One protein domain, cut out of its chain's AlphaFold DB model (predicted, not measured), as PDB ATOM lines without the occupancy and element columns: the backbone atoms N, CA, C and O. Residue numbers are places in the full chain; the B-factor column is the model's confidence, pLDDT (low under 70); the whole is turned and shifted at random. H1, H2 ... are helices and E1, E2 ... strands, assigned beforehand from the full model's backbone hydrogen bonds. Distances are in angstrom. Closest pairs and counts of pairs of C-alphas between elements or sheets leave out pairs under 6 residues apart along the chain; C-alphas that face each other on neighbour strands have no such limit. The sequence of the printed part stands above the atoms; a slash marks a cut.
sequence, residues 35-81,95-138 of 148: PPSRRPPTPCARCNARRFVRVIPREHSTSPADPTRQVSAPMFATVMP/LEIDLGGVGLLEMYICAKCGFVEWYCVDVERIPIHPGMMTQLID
ATOM      1  N   PRO A  35       2.078  40.774 -30.025       88.12
ATOM      2  CA  PRO A  35       3.397  40.164 -30.145       88.12
ATOM      3  C   PRO A  35       4.434  40.964 -29.334       88.12
ATOM      4  O   PRO A  35       4.122  42.030 -28.788       88.12
ATOM      5  N   PRO A  36       5.695  40.518 -29.247       90.50
ATOM      6  CA  PRO A  36       6.782  41.368 -28.769       90.50
ATOM      7  C   PRO A  36       6.888  42.669 -29.586       90.50
ATOM      8  O   PRO A  36       6.613  42.684 -30.783       90.50
ATOM      9  N   SER A  37       7.259  43.773 -28.933       91.00
ATOM     10  CA  SER A  37       7.466  45.072 -29.592       91.00
ATOM     11  C   SER A  37       8.679  45.019 -30.523       91.00
ATOM     12  O   SER A  37       9.761  44.650 -30.068       91.00
ATOM     13  N   ARG A  38       8.536  45.457 -31.784       89.06
ATOM     14  CA  ARG A  38       9.686  45.649 -32.696       89.06
ATOM     15  C   ARG A  38      10.281  47.052 -32.638       89.06
ATOM     16  O   ARG A  38      11.429  47.237 -33.035       89.06
ATOM     17  N   ARG A  39       9.535  48.037 -32.132       93.12
ATOM     18  CA  ARG A  39      10.012  49.420 -32.041       93.12
ATOM     19  C   ARG A  39      11.223  49.531 -31.103       93.12
ATOM     20  O   ARG A  39      11.106  49.160 -29.932       93.12
ATOM     21  N   PRO A  40      12.350  50.110 -31.560       93.56
ATOM     22  CA  PRO A  40      13.461  50.458 -30.683       93.56
ATOM     23  C   PRO A  40      13.023  51.430 -29.574       93.56
ATOM     24  O   PRO A  40      12.162  52.285 -29.802       93.56
ATOM     25  N   PRO A  41      13.615  51.378 -28.369       94.25
ATOM     26  CA  PRO A  41      13.228  52.230 -27.241       94.25
ATOM     27  C   PRO A  41      13.749  53.681 -27.360       94.25
ATOM     28  O   PRO A  41      14.225  54.271 -26.387       94.25
ATOM     29  N   THR A  42      13.657  54.279 -28.549       96.50
ATOM     30  CA  THR A  42      14.096  55.646 -28.858       96.50
ATOM     31  C   THR A  42      12.957  56.664 -28.694       96.50
ATOM     32  O   THR A  42      11.777  56.303 -28.779       96.50
ATOM     33  N   PRO A  43      13.261  57.948 -28.426       97.81
ATOM     34  CA  PRO A  43      12.254  59.009 -28.391       97.81
ATOM     35  C   PRO A  43      11.574  59.243 -29.746       97.81
ATOM     36  O   PRO A  43      12.027  58.774 -30.783       97.81
ATOM     37  N   CYS A  44      10.486  60.011 -29.740       97.88
ATOM     38  CA  CYS A  44       9.799  60.441 -30.956       97.88
ATOM     39  C   CYS A  44      10.721  61.294 -31.829       97.88
ATOM     40  O   CYS A  44      11.163  62.353 -31.379       97.88
ATOM     41  N   ALA A  45      10.909  60.892 -33.087       97.19
ATOM     42  CA  ALA A  45      11.732  61.614 -34.057       97.19
ATOM     43  C   ALA A  45      11.270  63.067 -34.293       97.19
ATOM     44  O   ALA A  45      12.077  63.919 -34.646       97.19
ATOM     45  N   ARG A  46       9.982  63.374 -34.064       97.94
ATOM     46  CA  ARG A  46       9.414  64.718 -34.277       97.94
ATOM     47  C   ARG A  46       9.487  65.645 -33.061       97.94
ATOM     48  O   ARG A  46       9.676  66.844 -33.228       97.94
ATOM     49  N   CYS A  47       9.253  65.144 -31.845       98.12
ATOM     50  CA  CYS A  47       9.087  66.001 -30.653       98.12
ATOM     51  C   CYS A  47       9.844  65.531 -29.402       98.12
ATOM     52  O   CYS A  47       9.642  66.089 -28.319       98.12
ATOM     53  N   ASN A  48      10.661  64.484 -29.536       98.31
ATOM     54  CA  ASN A  48      11.488  63.887 -28.488       98.31
ATOM     55  C   ASN A  48      10.723  63.336 -27.260       98.31
ATOM     56  O   ASN A  48      11.313  63.015 -26.230       98.31
ATOM     57  N   ALA A  49       9.392  63.203 -27.335       98.12
ATOM     58  CA  ALA A  49       8.600  62.557 -26.288       98.12
ATOM     59  C   ALA A  49       8.824  61.033 -26.259       98.12
ATOM     60  O   ALA A  49       9.152  60.428 -27.275       98.12
ATOM     61  N   ARG A  50       8.600  60.403 -25.096       97.81
ATOM     62  CA  ARG A  50       8.862  58.963 -24.867       97.81
ATOM     63  C   ARG A  50       7.612  58.109 -24.621       97.81
ATOM     64  O   ARG A  50       7.735  56.943 -24.270       97.81
ATOM     65  N   ARG A  51       6.413  58.684 -24.767       98.00
ATOM     66  CA  ARG A  51       5.136  57.973 -24.586       98.00
ATOM     67  C   ARG A  51       4.466  57.745 -25.934       98.00
ATOM     68  O   ARG A  51       4.282  58.700 -26.692       98.00
ATOM     69  N   PHE A  52       4.085  56.499 -26.190       98.38
ATOM     70  CA  PHE A  52       3.472  56.064 -27.439       98.38
ATOM     71  C   PHE A  52       2.276  55.163 -27.162       98.38
ATOM     72  O   PHE A  52       2.292  54.384 -26.211       98.38
ATOM     73  N   VAL A  53       1.270  55.259 -28.022       97.62
ATOM     74  CA  VAL A  53       0.204  54.265 -28.129       97.62
ATOM     75  C   VAL A  53       0.649  53.237 -29.161       97.62
ATOM     76  O   VAL A  53       0.950  53.605 -30.293       97.62
ATOM     77  N   ARG A  54       0.719  51.967 -28.758       96.12
ATOM     78  CA  ARG A  54       1.024  50.832 -29.635       96.12
ATOM     79  C   ARG A  54      -0.276  50.269 -30.198       96.12
ATOM     80  O   ARG A  54      -1.202  50.017 -29.430       96.12
ATOM     81  N   VAL A  55      -0.339  50.057 -31.508       94.75
ATOM     82  CA  VAL A  55      -1.546  49.606 -32.208       94.75
ATOM     83  C   VAL A  55      -1.176  48.520 -33.213       94.75
ATOM     84  O   VAL A  55      -0.232  48.686 -33.976       94.75
ATOM     85  N   ILE A  56      -1.937  47.427 -33.236       92.62
ATOM     86  CA  ILE A  56      -2.005  46.541 -34.404       92.62
ATOM     87  C   ILE A  56      -3.218  47.016 -35.201       92.62
ATOM     88  O   ILE A  56      -4.344  46.796 -34.736       92.62
ATOM     89  N   PRO A  57      -3.023  47.744 -36.313       92.44
ATOM     90  CA  PRO A  57      -4.135  48.240 -37.096       92.44
ATOM     91  C   PRO A  57      -4.929  47.067 -37.663       92.44
ATOM     92  O   PRO A  57      -4.391  45.988 -37.924       92.44
ATOM     93  N   ARG A  58      -6.231  47.287 -37.808       87.12
ATOM     94  CA  ARG A  58      -7.171  46.274 -38.269       87.12
ATOM     95  C   ARG A  58      -7.998  46.824 -39.405       87.12
ATOM     96  O   ARG A  58      -8.428  47.975 -39.359       87.12
ATOM     97  N   GLU A  59      -8.246  45.976 -40.383       83.94
ATOM     98  CA  GLU A  59      -9.248  46.224 -41.398       83.94
ATOM     99  C   GLU A  59     -10.595  45.724 -40.879       83.94
ATOM    100  O   GLU A  59     -10.702  44.620 -40.338       83.94
ATOM    101  N   HIS A  60     -11.619  46.566 -40.996       81.69
ATOM    102  CA  HIS A  60     -12.990  46.218 -40.655       81.69
ATOM    103  C   HIS A  60     -13.771  46.015 -41.945       81.69
ATOM    104  O   HIS A  60     -13.831  46.909 -42.784       81.69
ATOM    105  N   SER A  61     -14.389  44.850 -42.076       76.00
ATOM    106  CA  SER A  61     -15.226  44.499 -43.215       76.00
ATOM    107  C   SER A  61     -16.517  43.839 -42.734       76.00
ATOM    108  O   SER A  61     -16.691  43.550 -41.547       76.00
ATOM    109  N   THR A  62     -17.451  43.617 -43.647       73.31
ATOM    110  CA  THR A  62     -18.640  42.800 -43.403       73.31
ATOM    111  C   THR A  62     -18.445  41.422 -44.019       73.31
ATOM    112  O   THR A  62     -17.763  41.258 -45.031       73.31
ATOM    113  N   SER A  63     -19.021  40.396 -43.395       68.75
ATOM    114  CA  SER A  63     -19.001  39.055 -43.974       68.75
ATOM    115  C   SER A  63     -19.870  39.023 -45.240       68.75
ATOM    116  O   SER A  63     -21.044  39.390 -45.166       68.75
ATOM    117  N   PRO A  64     -19.373  38.510 -46.382       66.62
ATOM    118  CA  PRO A  64     -20.200  38.334 -47.580       66.62
ATOM    119  C   PRO A  64     -21.398  37.404 -47.347       66.62
ATOM    120  O   PRO A  64     -22.441  37.567 -47.971       66.62
ATOM    121  N   ALA A  65     -21.251  36.432 -46.439       72.94
ATOM    122  CA  ALA A  65     -22.307  35.488 -46.079       72.94
ATOM    123  C   ALA A  65     -23.330  36.072 -45.089       72.94
ATOM    124  O   ALA A  65     -24.427  35.534 -44.964       72.94
ATOM    125  N   ASP A  66     -22.971  37.140 -44.369       71.12
ATOM    126  CA  ASP A  66     -23.847  37.804 -43.403       71.12
ATOM    127  C   ASP A  66     -23.436  39.281 -43.245       71.12
ATOM    128  O   ASP A  66     -22.499  39.582 -42.497       71.12
ATOM    129  N   PRO A  67     -24.130  40.223 -43.905       73.31
ATOM    130  CA  PRO A  67     -23.764  41.638 -43.878       73.31
ATOM    131  C   PRO A  67     -23.955  42.284 -42.498       73.31
ATOM    132  O   PRO A  67     -23.437  43.375 -42.262       73.31
ATOM    133  N   THR A  68     -24.674  41.632 -41.577       72.88
ATOM    134  CA  THR A  68     -24.822  42.102 -40.192       72.88
ATOM    135  C   THR A  68     -23.619  41.734 -39.325       72.88
ATOM    136  O   THR A  68     -23.386  42.344 -38.279       72.88
ATOM    137  N   ARG A  69     -22.807  40.772 -39.778       67.62
ATOM    138  CA  ARG A  69     -21.593  40.342 -39.097       67.62
ATOM    139  C   ARG A  69     -20.411  41.201 -39.527       67.62
ATOM    140  O   ARG A  69     -19.918  41.098 -40.651       67.62
ATOM    141  N   GLN A  70     -19.909  41.999 -38.590       67.31
ATOM    142  CA  GLN A  70     -18.621  42.669 -38.736       67.31
ATOM    143  C   GLN A  70     -17.483  41.669 -38.524       67.31
ATOM    144  O   GLN A  70     -17.495  40.883 -37.575       67.31
ATOM    145  N   VAL A  71     -16.496  41.729 -39.408       72.25
ATOM    146  CA  VAL A  71     -15.237  40.997 -39.317       72.25
ATOM    147  C   VAL A  71     -14.134  42.033 -39.167       72.25
ATOM    148  O   VAL A  71     -14.131  43.059 -39.844       72.25
ATOM    149  N   SER A  72     -13.218  41.794 -38.235       78.00
ATOM    150  CA  SER A  72     -12.049  42.644 -38.042       78.00
ATOM    151  C   SER A  72     -10.812  41.772 -38.095       78.00
ATOM    152  O   SER A  72     -10.677  40.875 -37.269       78.00
ATOM    153  N   ALA A  73      -9.938  42.032 -39.062       80.75
ATOM    154  CA  ALA A  73      -8.707  41.282 -39.271       80.75
ATOM    155  C   ALA A  73      -7.499  42.204 -39.044       80.75
ATOM    156  O   ALA A  73      -7.547  43.372 -39.441       80.75
ATOM    157  N   PRO A  74      -6.412  41.736 -38.405       87.19
ATOM    158  CA  PRO A  74      -5.153  42.472 -38.385       87.19
ATOM    159  C   PRO A  74      -4.671  42.797 -39.804       87.19
ATOM    160  O   PRO A  74      -4.854  42.003 -40.722       87.19
ATOM    161  N   MET A  75      -4.032  43.952 -39.983       90.06
ATOM    162  CA  MET A  75      -3.430  44.303 -41.270       90.06
ATOM    163  C   MET A  75      -2.056  43.649 -41.436       90.06
ATOM    164  O   MET A  75      -1.222  43.670 -40.527       90.06
ATOM    165  N   PHE A  76      -1.806  43.134 -42.634       90.94
ATOM    166  CA  PHE A  76      -0.548  42.515 -43.041       90.94
ATOM    167  C   PHE A  76       0.017  43.231 -44.272       90.94
ATOM    168  O   PHE A  76      -0.732  43.840 -45.034       90.94
ATOM    169  N   ALA A  77       1.333  43.163 -44.470       92.56
ATOM    170  CA  ALA A  77       2.009  43.768 -45.614       92.56
ATOM    171  C   ALA A  77       1.619  43.103 -46.944       92.56
ATOM    172  O   ALA A  77       1.529  43.772 -47.969       92.56
ATOM    173  N   THR A  78       1.395  41.788 -46.929       90.19
ATOM    174  CA  THR A  78       0.904  41.027 -48.083       90.19
ATOM    175  C   THR A  78       0.115  39.796 -47.629       90.19
ATOM    176  O   THR A  78       0.083  39.462 -46.441       90.19
ATOM    177  N   VAL A  79      -0.531  39.113 -48.573       85.88
ATOM    178  CA  VAL A  79      -1.307  37.891 -48.336       85.88
ATOM    179  C   VAL A  79      -0.824  36.807 -49.290       85.88
ATOM    180  O   VAL A  79      -0.768  37.013 -50.502       85.88
ATOM    181  N   MET A  80      -0.498  35.629 -48.757       78.94
ATOM    182  CA  MET A  80      -0.192  34.468 -49.584       78.94
ATOM    183  C   MET A  80      -1.477  33.933 -50.233       78.94
ATOM    184  O   MET A  80      -2.438  33.631 -49.516       78.94
ATOM    185  N   PRO A  81      -1.508  33.748 -51.565       71.44
ATOM    186  CA  PRO A  81      -2.632  33.097 -52.214       71.44
ATOM    187  C   PRO A  81      -2.722  31.648 -51.732       71.44
ATOM    188  O   PRO A  81      -1.730  30.916 -51.711       71.44
ATOM    189  N   LEU A  95      -8.845  35.327 -51.100       51.84
ATOM    190  CA  LEU A  95      -7.814  35.789 -50.172       51.84
ATOM    191  C   LEU A  95      -8.414  35.925 -48.768       51.84
ATOM    192  O   LEU A  95      -9.124  36.879 -48.465       51.84
ATOM    193  N   GLU A  96      -8.125  34.957 -47.905       60.34
ATOM    194  CA  GLU A  96      -8.477  35.000 -46.489       60.34
ATOM    195  C   GLU A  96      -7.322  35.650 -45.719       60.34
ATOM    196  O   GLU A  96      -6.322  34.997 -45.411       60.34
ATOM    197  N   ILE A  97      -7.459  36.946 -45.418       55.81
ATOM    198  CA  ILE A  97      -6.459  37.748 -44.686       55.81
ATOM    199  C   ILE A  97      -6.057  37.053 -43.373       55.81
ATOM    200  O   ILE A  97      -4.874  36.993 -43.039       55.81
ATOM    201  N   ASP A  98      -7.019  36.425 -42.693       55.66
ATOM    202  CA  ASP A  98      -6.808  35.711 -41.428       55.66
ATOM    203  C   ASP A  98      -5.951  34.437 -41.554       55.66
ATOM    204  O   ASP A  98      -5.359  34.001 -40.566       55.66
ATOM    205  N   LEU A  99      -5.879  33.815 -42.740       62.47
ATOM    206  CA  LEU A  99      -5.216  32.516 -42.944       62.47
ATOM    207  C   LEU A  99      -3.969  32.581 -43.835       62.47
ATOM    208  O   LEU A  99      -3.257  31.580 -43.946       62.47
ATOM    209  N   GLY A 100      -3.696  33.728 -44.462       67.19
ATOM    210  CA  GLY A 100      -2.571  33.911 -45.384       67.19
ATOM    211  C   GLY A 100      -1.759  35.189 -45.181       67.19
ATOM    212  O   GLY A 100      -0.836  35.422 -45.958       67.19
ATOM    213  N   GLY A 101      -2.085  36.025 -44.191       82.81
ATOM    214  CA  GLY A 101      -1.380  37.281 -43.932       82.81
ATOM    215  C   GLY A 101       0.096  37.090 -43.561       82.81
ATOM    216  O   GLY A 101       0.446  36.222 -42.756       82.81
ATOM    217  N   VAL A 102       0.968  37.918 -44.140       88.00
ATOM    218  CA  VAL A 102       2.414  37.921 -43.884       88.00
ATOM    219  C   VAL A 102       2.919  39.345 -43.700       88.00
ATOM    220  O   VAL A 102       2.542  40.249 -44.446       88.00
ATOM    221  N   GLY A 103       3.794  39.546 -42.715       91.06
ATOM    222  CA  GLY A 103       4.298  40.869 -42.375       91.06
ATOM    223  C   GLY A 103       3.265  41.654 -41.577       91.06
ATOM    224  O   GLY A 103       2.733  42.649 -42.063       91.06
ATOM    225  N   LEU A 104       2.931  41.174 -40.377       91.81
ATOM    226  CA  LEU A 104       1.953  41.811 -39.494       91.81
ATOM    227  C   LEU A 104       2.380  43.254 -39.211       91.81
ATOM    228  O   LEU A 104       3.479  43.500 -38.702       91.81
ATOM    229  N   LEU A 105       1.499  44.201 -39.528       94.44
ATOM    230  CA  LEU A 105       1.776  45.618 -39.351       94.44
ATOM    231  C   LEU A 105       1.565  46.035 -37.896       94.44
ATOM    232  O   LEU A 105       0.635  45.608 -37.214       94.44
ATOM    233  N   GLU A 106       2.439  46.914 -37.430       95.19
ATOM    234  CA  GLU A 106       2.423  47.491 -36.097       95.19
ATOM    235  C   GLU A 106       2.654  49.000 -36.197       95.19
ATOM    236  O   GLU A 106       3.536  49.462 -36.917       95.19
ATOM    237  N   MET A 107       1.883  49.781 -35.445       97.12
ATOM    238  CA  MET A 107       1.990  51.236 -35.399       97.12
ATOM    239  C   MET A 107       2.314  51.725 -33.994       97.12
ATOM    240  O   MET A 107       1.781  51.225 -33.000       97.12
ATOM    241  N   TYR A 108       3.113  52.786 -33.920       97.75
ATOM    242  CA  TYR A 108       3.297  53.574 -32.708       97.75
ATOM    243  C   TYR A 108       2.925  55.019 -32.972       97.75
ATOM    244  O   TYR A 108       3.449  55.652 -33.885       97.75
ATOM    245  N   ILE A 109       2.033  55.547 -32.140       98.38
ATOM    246  CA  ILE A 109       1.529  56.911 -32.252       98.38
ATOM    247  C   ILE A 109       2.038  57.703 -31.053       98.38
ATOM    248  O   ILE A 109       1.742  57.376 -29.902       98.38
ATOM    249  N   CYS A 110       2.829  58.745 -31.304       98.38
ATOM    250  CA  CYS A 110       3.362  59.603 -30.257       98.38
ATOM    251  C   CYS A 110       2.222  60.297 -29.503       98.38
ATOM    252  O   CYS A 110       1.521  61.137 -30.064       98.38
ATOM    253  N   ALA A 111       2.115  60.045 -28.197       98.31
ATOM    254  CA  ALA A 111       1.032  60.580 -27.371       98.31
ATOM    255  C   ALA A 111       1.079  62.114 -27.196       98.31
ATOM    256  O   ALA A 111       0.112  62.704 -26.730       98.31
ATOM    257  N   LYS A 112       2.200  62.769 -27.546       98.38
ATOM    258  CA  LYS A 112       2.349  64.235 -27.478       98.38
ATOM    259  C   LYS A 112       2.001  64.937 -28.790       98.38
ATOM    260  O   LYS A 112       1.394  65.997 -28.757       98.38
ATOM    261  N   CYS A 113       2.465  64.413 -29.925       98.12
ATOM    262  CA  CYS A 113       2.414  65.137 -31.205       98.12
ATOM    263  C   CYS A 113       1.725  64.375 -32.345       98.12
ATOM    264  O   CYS A 113       1.721  64.864 -33.470       98.12
ATOM    265  N   GLY A 114       1.210  63.169 -32.084       98.00
ATOM    266  CA  GLY A 114       0.515  62.355 -33.081       98.00
ATOM    267  C   GLY A 114       1.402  61.768 -34.183       98.00
ATOM    268  O   GLY A 114       0.875  61.152 -35.097       98.00
ATOM    269  N   PHE A 115       2.729  61.943 -34.128       98.19
ATOM    270  CA  PHE A 115       3.644  61.335 -35.099       98.19
ATOM    271  C   PHE A 115       3.512  59.807 -35.095       98.19
ATOM    272  O   PHE A 115       3.485  59.205 -34.020       98.19
ATOM    273  N   VAL A 116       3.428  59.220 -36.289       98.00
ATOM    274  CA  VAL A 116       3.164  57.796 -36.503       98.00
ATOM    275  C   VAL A 116       4.408  57.122 -37.059       98.00
ATOM    276  O   VAL A 116       4.987  57.588 -38.037       98.00
ATOM    277  N   GLU A 117       4.780  56.005 -36.452       97.06
ATOM    278  CA  GLU A 117       5.843  55.123 -36.921       97.06
ATOM    279  C   GLU A 117       5.241  53.752 -37.234       97.06
ATOM    280  O   GLU A 117       4.484  53.217 -36.420       97.06
ATOM    281  N   TRP A 118       5.583  53.194 -38.394       96.00
ATOM    282  CA  TRP A 118       5.157  51.862 -38.820       96.00
ATOM    283  C   TRP A 118       6.308  50.870 -38.690       96.00
ATOM    284  O   TRP A 118       7.446  51.172 -39.041       96.00
ATOM    285  N   TYR A 119       5.988  49.680 -38.202       95.56
ATOM    286  CA  TYR A 119       6.891  48.551 -38.050       95.56
ATOM    287  C   TYR A 119       6.223  47.292 -38.602       95.56
ATOM    288  O   TYR A 119       4.998  47.185 -38.643       95.56
ATOM    289  N   CYS A 120       7.043  46.326 -39.002       94.12
ATOM    290  CA  CYS A 120       6.601  44.996 -39.395       94.12
ATOM    291  C   CYS A 120       7.081  43.989 -38.347       94.12
ATOM    292  O   CYS A 120       8.274  43.936 -38.039       94.12
ATOM    293  N   VAL A 121       6.159  43.210 -37.779       91.31
ATOM    294  CA  VAL A 121       6.453  42.278 -36.680       91.31
ATOM    295  C   VAL A 121       7.306  41.102 -37.147       91.31
ATOM    296  O   VAL A 121       8.157  40.645 -36.389       91.31
ATOM    297  N   ASP A 122       7.115  40.620 -38.367       90.06
ATOM    298  CA  ASP A 122       7.770  39.429 -38.913       90.06
ATOM    299  C   ASP A 122       8.240  39.659 -40.355       90.06
ATOM    300  O   ASP A 122       7.878  38.937 -41.284       90.06
ATOM    301  N   VAL A 123       9.058  40.702 -40.538       91.62
ATOM    302  CA  VAL A 123       9.601  41.118 -41.845       91.62
ATOM    303  C   VAL A 123      10.319  39.981 -42.575       91.62
ATOM    304  O   VAL A 123      10.194  39.844 -43.785       91.62
ATOM    305  N   GLU A 124      11.001  39.114 -41.830       91.31
ATOM    306  CA  GLU A 124      11.733  37.955 -42.333       91.31
ATOM    307  C   GLU A 124      10.841  36.903 -43.009       91.31
ATOM    308  O   GLU A 124      11.341  36.043 -43.730       91.31
ATOM    309  N   ARG A 125       9.525  36.953 -42.779       89.69
ATOM    310  CA  ARG A 125       8.564  36.026 -43.381       89.69
ATOM    311  C   ARG A 125       7.997  36.540 -44.697       89.69
ATOM    312  O   ARG A 125       7.395  35.740 -45.409       89.69
ATOM    313  N   ILE A 126       8.170  37.827 -45.020       91.44
ATOM    314  CA  ILE A 126       7.627  38.431 -46.242       91.44
ATOM    315  C   ILE A 126       8.341  37.820 -47.457       91.44
ATOM    316  O   ILE A 126       9.541  38.041 -47.636       91.44
ATOM    317  N   PRO A 127       7.637  37.061 -48.315       90.94
ATOM    318  CA  PRO A 127       8.241  36.522 -49.524       90.94
ATOM    319  C   PRO A 127       8.530  37.661 -50.500       90.94
ATOM    320  O   PRO A 127       7.712  38.567 -50.650       90.94
ATOM    321  N   ILE A 128       9.659  37.594 -51.201       92.19
ATOM    322  CA  ILE A 128       9.987  38.510 -52.298       92.19
ATOM    323  C   ILE A 128       9.582  37.834 -53.602       92.19
ATOM    324  O   ILE A 128      10.278  36.942 -54.088       92.19
ATOM    325  N   HIS A 129       8.416  38.197 -54.128       89.19
ATOM    326  CA  HIS A 129       7.866  37.553 -55.311       89.19
ATOM    327  C   HIS A 129       6.906  38.497 -56.057       89.19
ATOM    328  O   HIS A 129       5.951  38.986 -55.449       89.19
ATOM    329  N   PRO A 130       7.053  38.685 -57.387       87.50
ATOM    330  CA  PRO A 130       6.176  39.566 -58.165       87.50
ATOM    331  C   PRO A 130       4.685  39.229 -58.037       87.50
ATOM    332  O   PRO A 130       3.850  40.118 -57.927       87.50
ATOM    333  N   GLY A 131       4.343  37.937 -57.966       84.19
ATOM    334  CA  GLY A 131       2.964  37.475 -57.750       84.19
ATOM    335  C   GLY A 131       2.350  37.859 -56.395       84.19
ATOM    336  O   GLY A 131       1.155  37.673 -56.210       84.19
ATOM    337  N   MET A 132       3.144  38.385 -55.457       85.25
ATOM    338  CA  MET A 132       2.677  38.932 -54.176       85.25
ATOM    339  C   MET A 132       2.853  40.453 -54.088       85.25
ATOM    340  O   MET A 132       2.665  41.024 -53.016       85.25
ATOM    341  N   MET A 133       3.215  41.102 -55.203       89.50
ATOM    342  CA  MET A 133       3.514  42.534 -55.282       89.50
ATOM    343  C   MET A 133       4.613  42.983 -54.305       89.50
ATOM    344  O   MET A 133       4.593  44.102 -53.798       89.50
ATOM    345  N   THR A 134       5.585  42.110 -54.033       91.88
ATOM    346  CA  THR A 134       6.724  42.392 -53.154       91.88
ATOM    347  C   THR A 134       8.032  42.375 -53.939       91.88
ATOM    348  O   THR A 134       8.273  41.503 -54.777       91.88
ATOM    349  N   GLN A 135       8.906  43.334 -53.641       93.88
ATOM    350  CA  GLN A 135      10.241  43.452 -54.222       93.88
ATOM    351  C   GLN A 135      11.240  43.822 -53.125       93.88
ATOM    352  O   GLN A 135      10.938  44.637 -52.254       93.88
ATOM    353  N   LEU A 136      12.438  43.236 -53.179       92.00
ATOM    354  CA  LEU A 136      13.566  43.693 -52.378       92.00
ATOM    355  C   LEU A 136      14.209  44.888 -53.085       92.00
ATOM    356  O   LEU A 136      14.654  44.760 -54.224       92.00
ATOM    357  N   ILE A 137      14.246  46.033 -52.410       88.69
ATOM    358  CA  ILE A 137      14.964  47.222 -52.871       88.69
ATOM    359  C   ILE A 137      16.225  47.347 -52.019       88.69
ATOM    360  O   ILE A 137      16.130  47.507 -50.803       88.69
ATOM    361  N   ASP A 138      17.385  47.261 -52.664       87.44
ATOM    362  CA  ASP A 138      18.695  47.445 -52.044       87.44
ATOM    363  C   ASP A 138      19.290  48.771 -52.535       87.44
ATOM    364  O   ASP A 138      19.579  48.929 -53.721       87.44
TER     365      ASP A 138
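AT A GLANCE: This is residues 35 to 81 and 95 to 138 of the 148 residues of an uncharacterized protein of Deltaproteobacteria bacterium (UniProt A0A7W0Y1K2). A small, twisted sheet is built along one long strand, E5, with E6 along one side of it and E1 and E4 on the other side, towards opposite ends of E5; a hairpin of E2 and E3 reaches away from this sheet as an arm. The short helix H1 only grazes the sheet, and long stretches with no named element, residues 35 to 51 and 121 to 138, lie at the two ends of the printed part. The printed part has 91 residues, in the order E1, E2, E3, E4, H1, E5, E6; the class is mostly strand, though under half of the residues are in named elements. Neighbour strands are antiparallel. The whole is loose, with a radius of gyration of the C-alphas of 15.9 A, and flat, spanning 46 by 40 by 20 A.

HOW THE PARTS SIT: E1, residues 52 to 55, runs on at 29 degrees into E2, residues 58 to 63. E2 forms a hairpin with E3, residues 66 to 74, at 157 degrees; N 61 and O 71 are 2.9 A apart, within hydrogen-bond range. E3 bends by 74 degrees at residue 69. E4, residues 76 to 79, and E3 meet only through their link. H1, residues 97 to 100, is too short for any O i to N i+4 pair, and its one O i to N i+3 pair is not within range. The closest C-alphas of E3 and H1, those of Ala 73 and Asp 98, are 6.3 A apart. E5, residues 101 to 110, has staggered pairing: with E4 at 166 degrees, N 102 and O 78 at 2.9 A, and with E1 at 156 degrees, N 55 and O 107 at 2.8 A. On its other side, E6, residues 116 to 120, forms a hairpin with E5 at 154 degrees, N 106 and O 119 at 2.8 A. E2 is apart from E5. The branched sheet of E1, E4, E5 and E6 is twisted, with C-alphas up to 4.2 A off its best plane.

IN THESE COORDINATES: E1 begins at C-alpha 52 (3.472, 56.064, -27.439) and is 9.5 A long. E2 measures 15.0 A, E3 19.9 A, E4 7.1 A and H1 5.5 A. E5 is 26.6 A long, ending at C-alpha 110 (3.362, 59.603, -30.257). E6 is 13.6 A long, ending at C-alpha 120 (6.601, 44.996, -39.395).

THE WHOLE: The two C-alphas farthest apart, those of Asn 48 and Ala 65, are 47.5 A apart. Residues 82 to 94 are not printed; C-alphas 81 and 95 across this cut are 6.2 A apart. The links printed whole are tight. Mean pLDDT of the printed part is 87.3; residues 63 to 64, 69 to 70 and 95 to 100 are under 70.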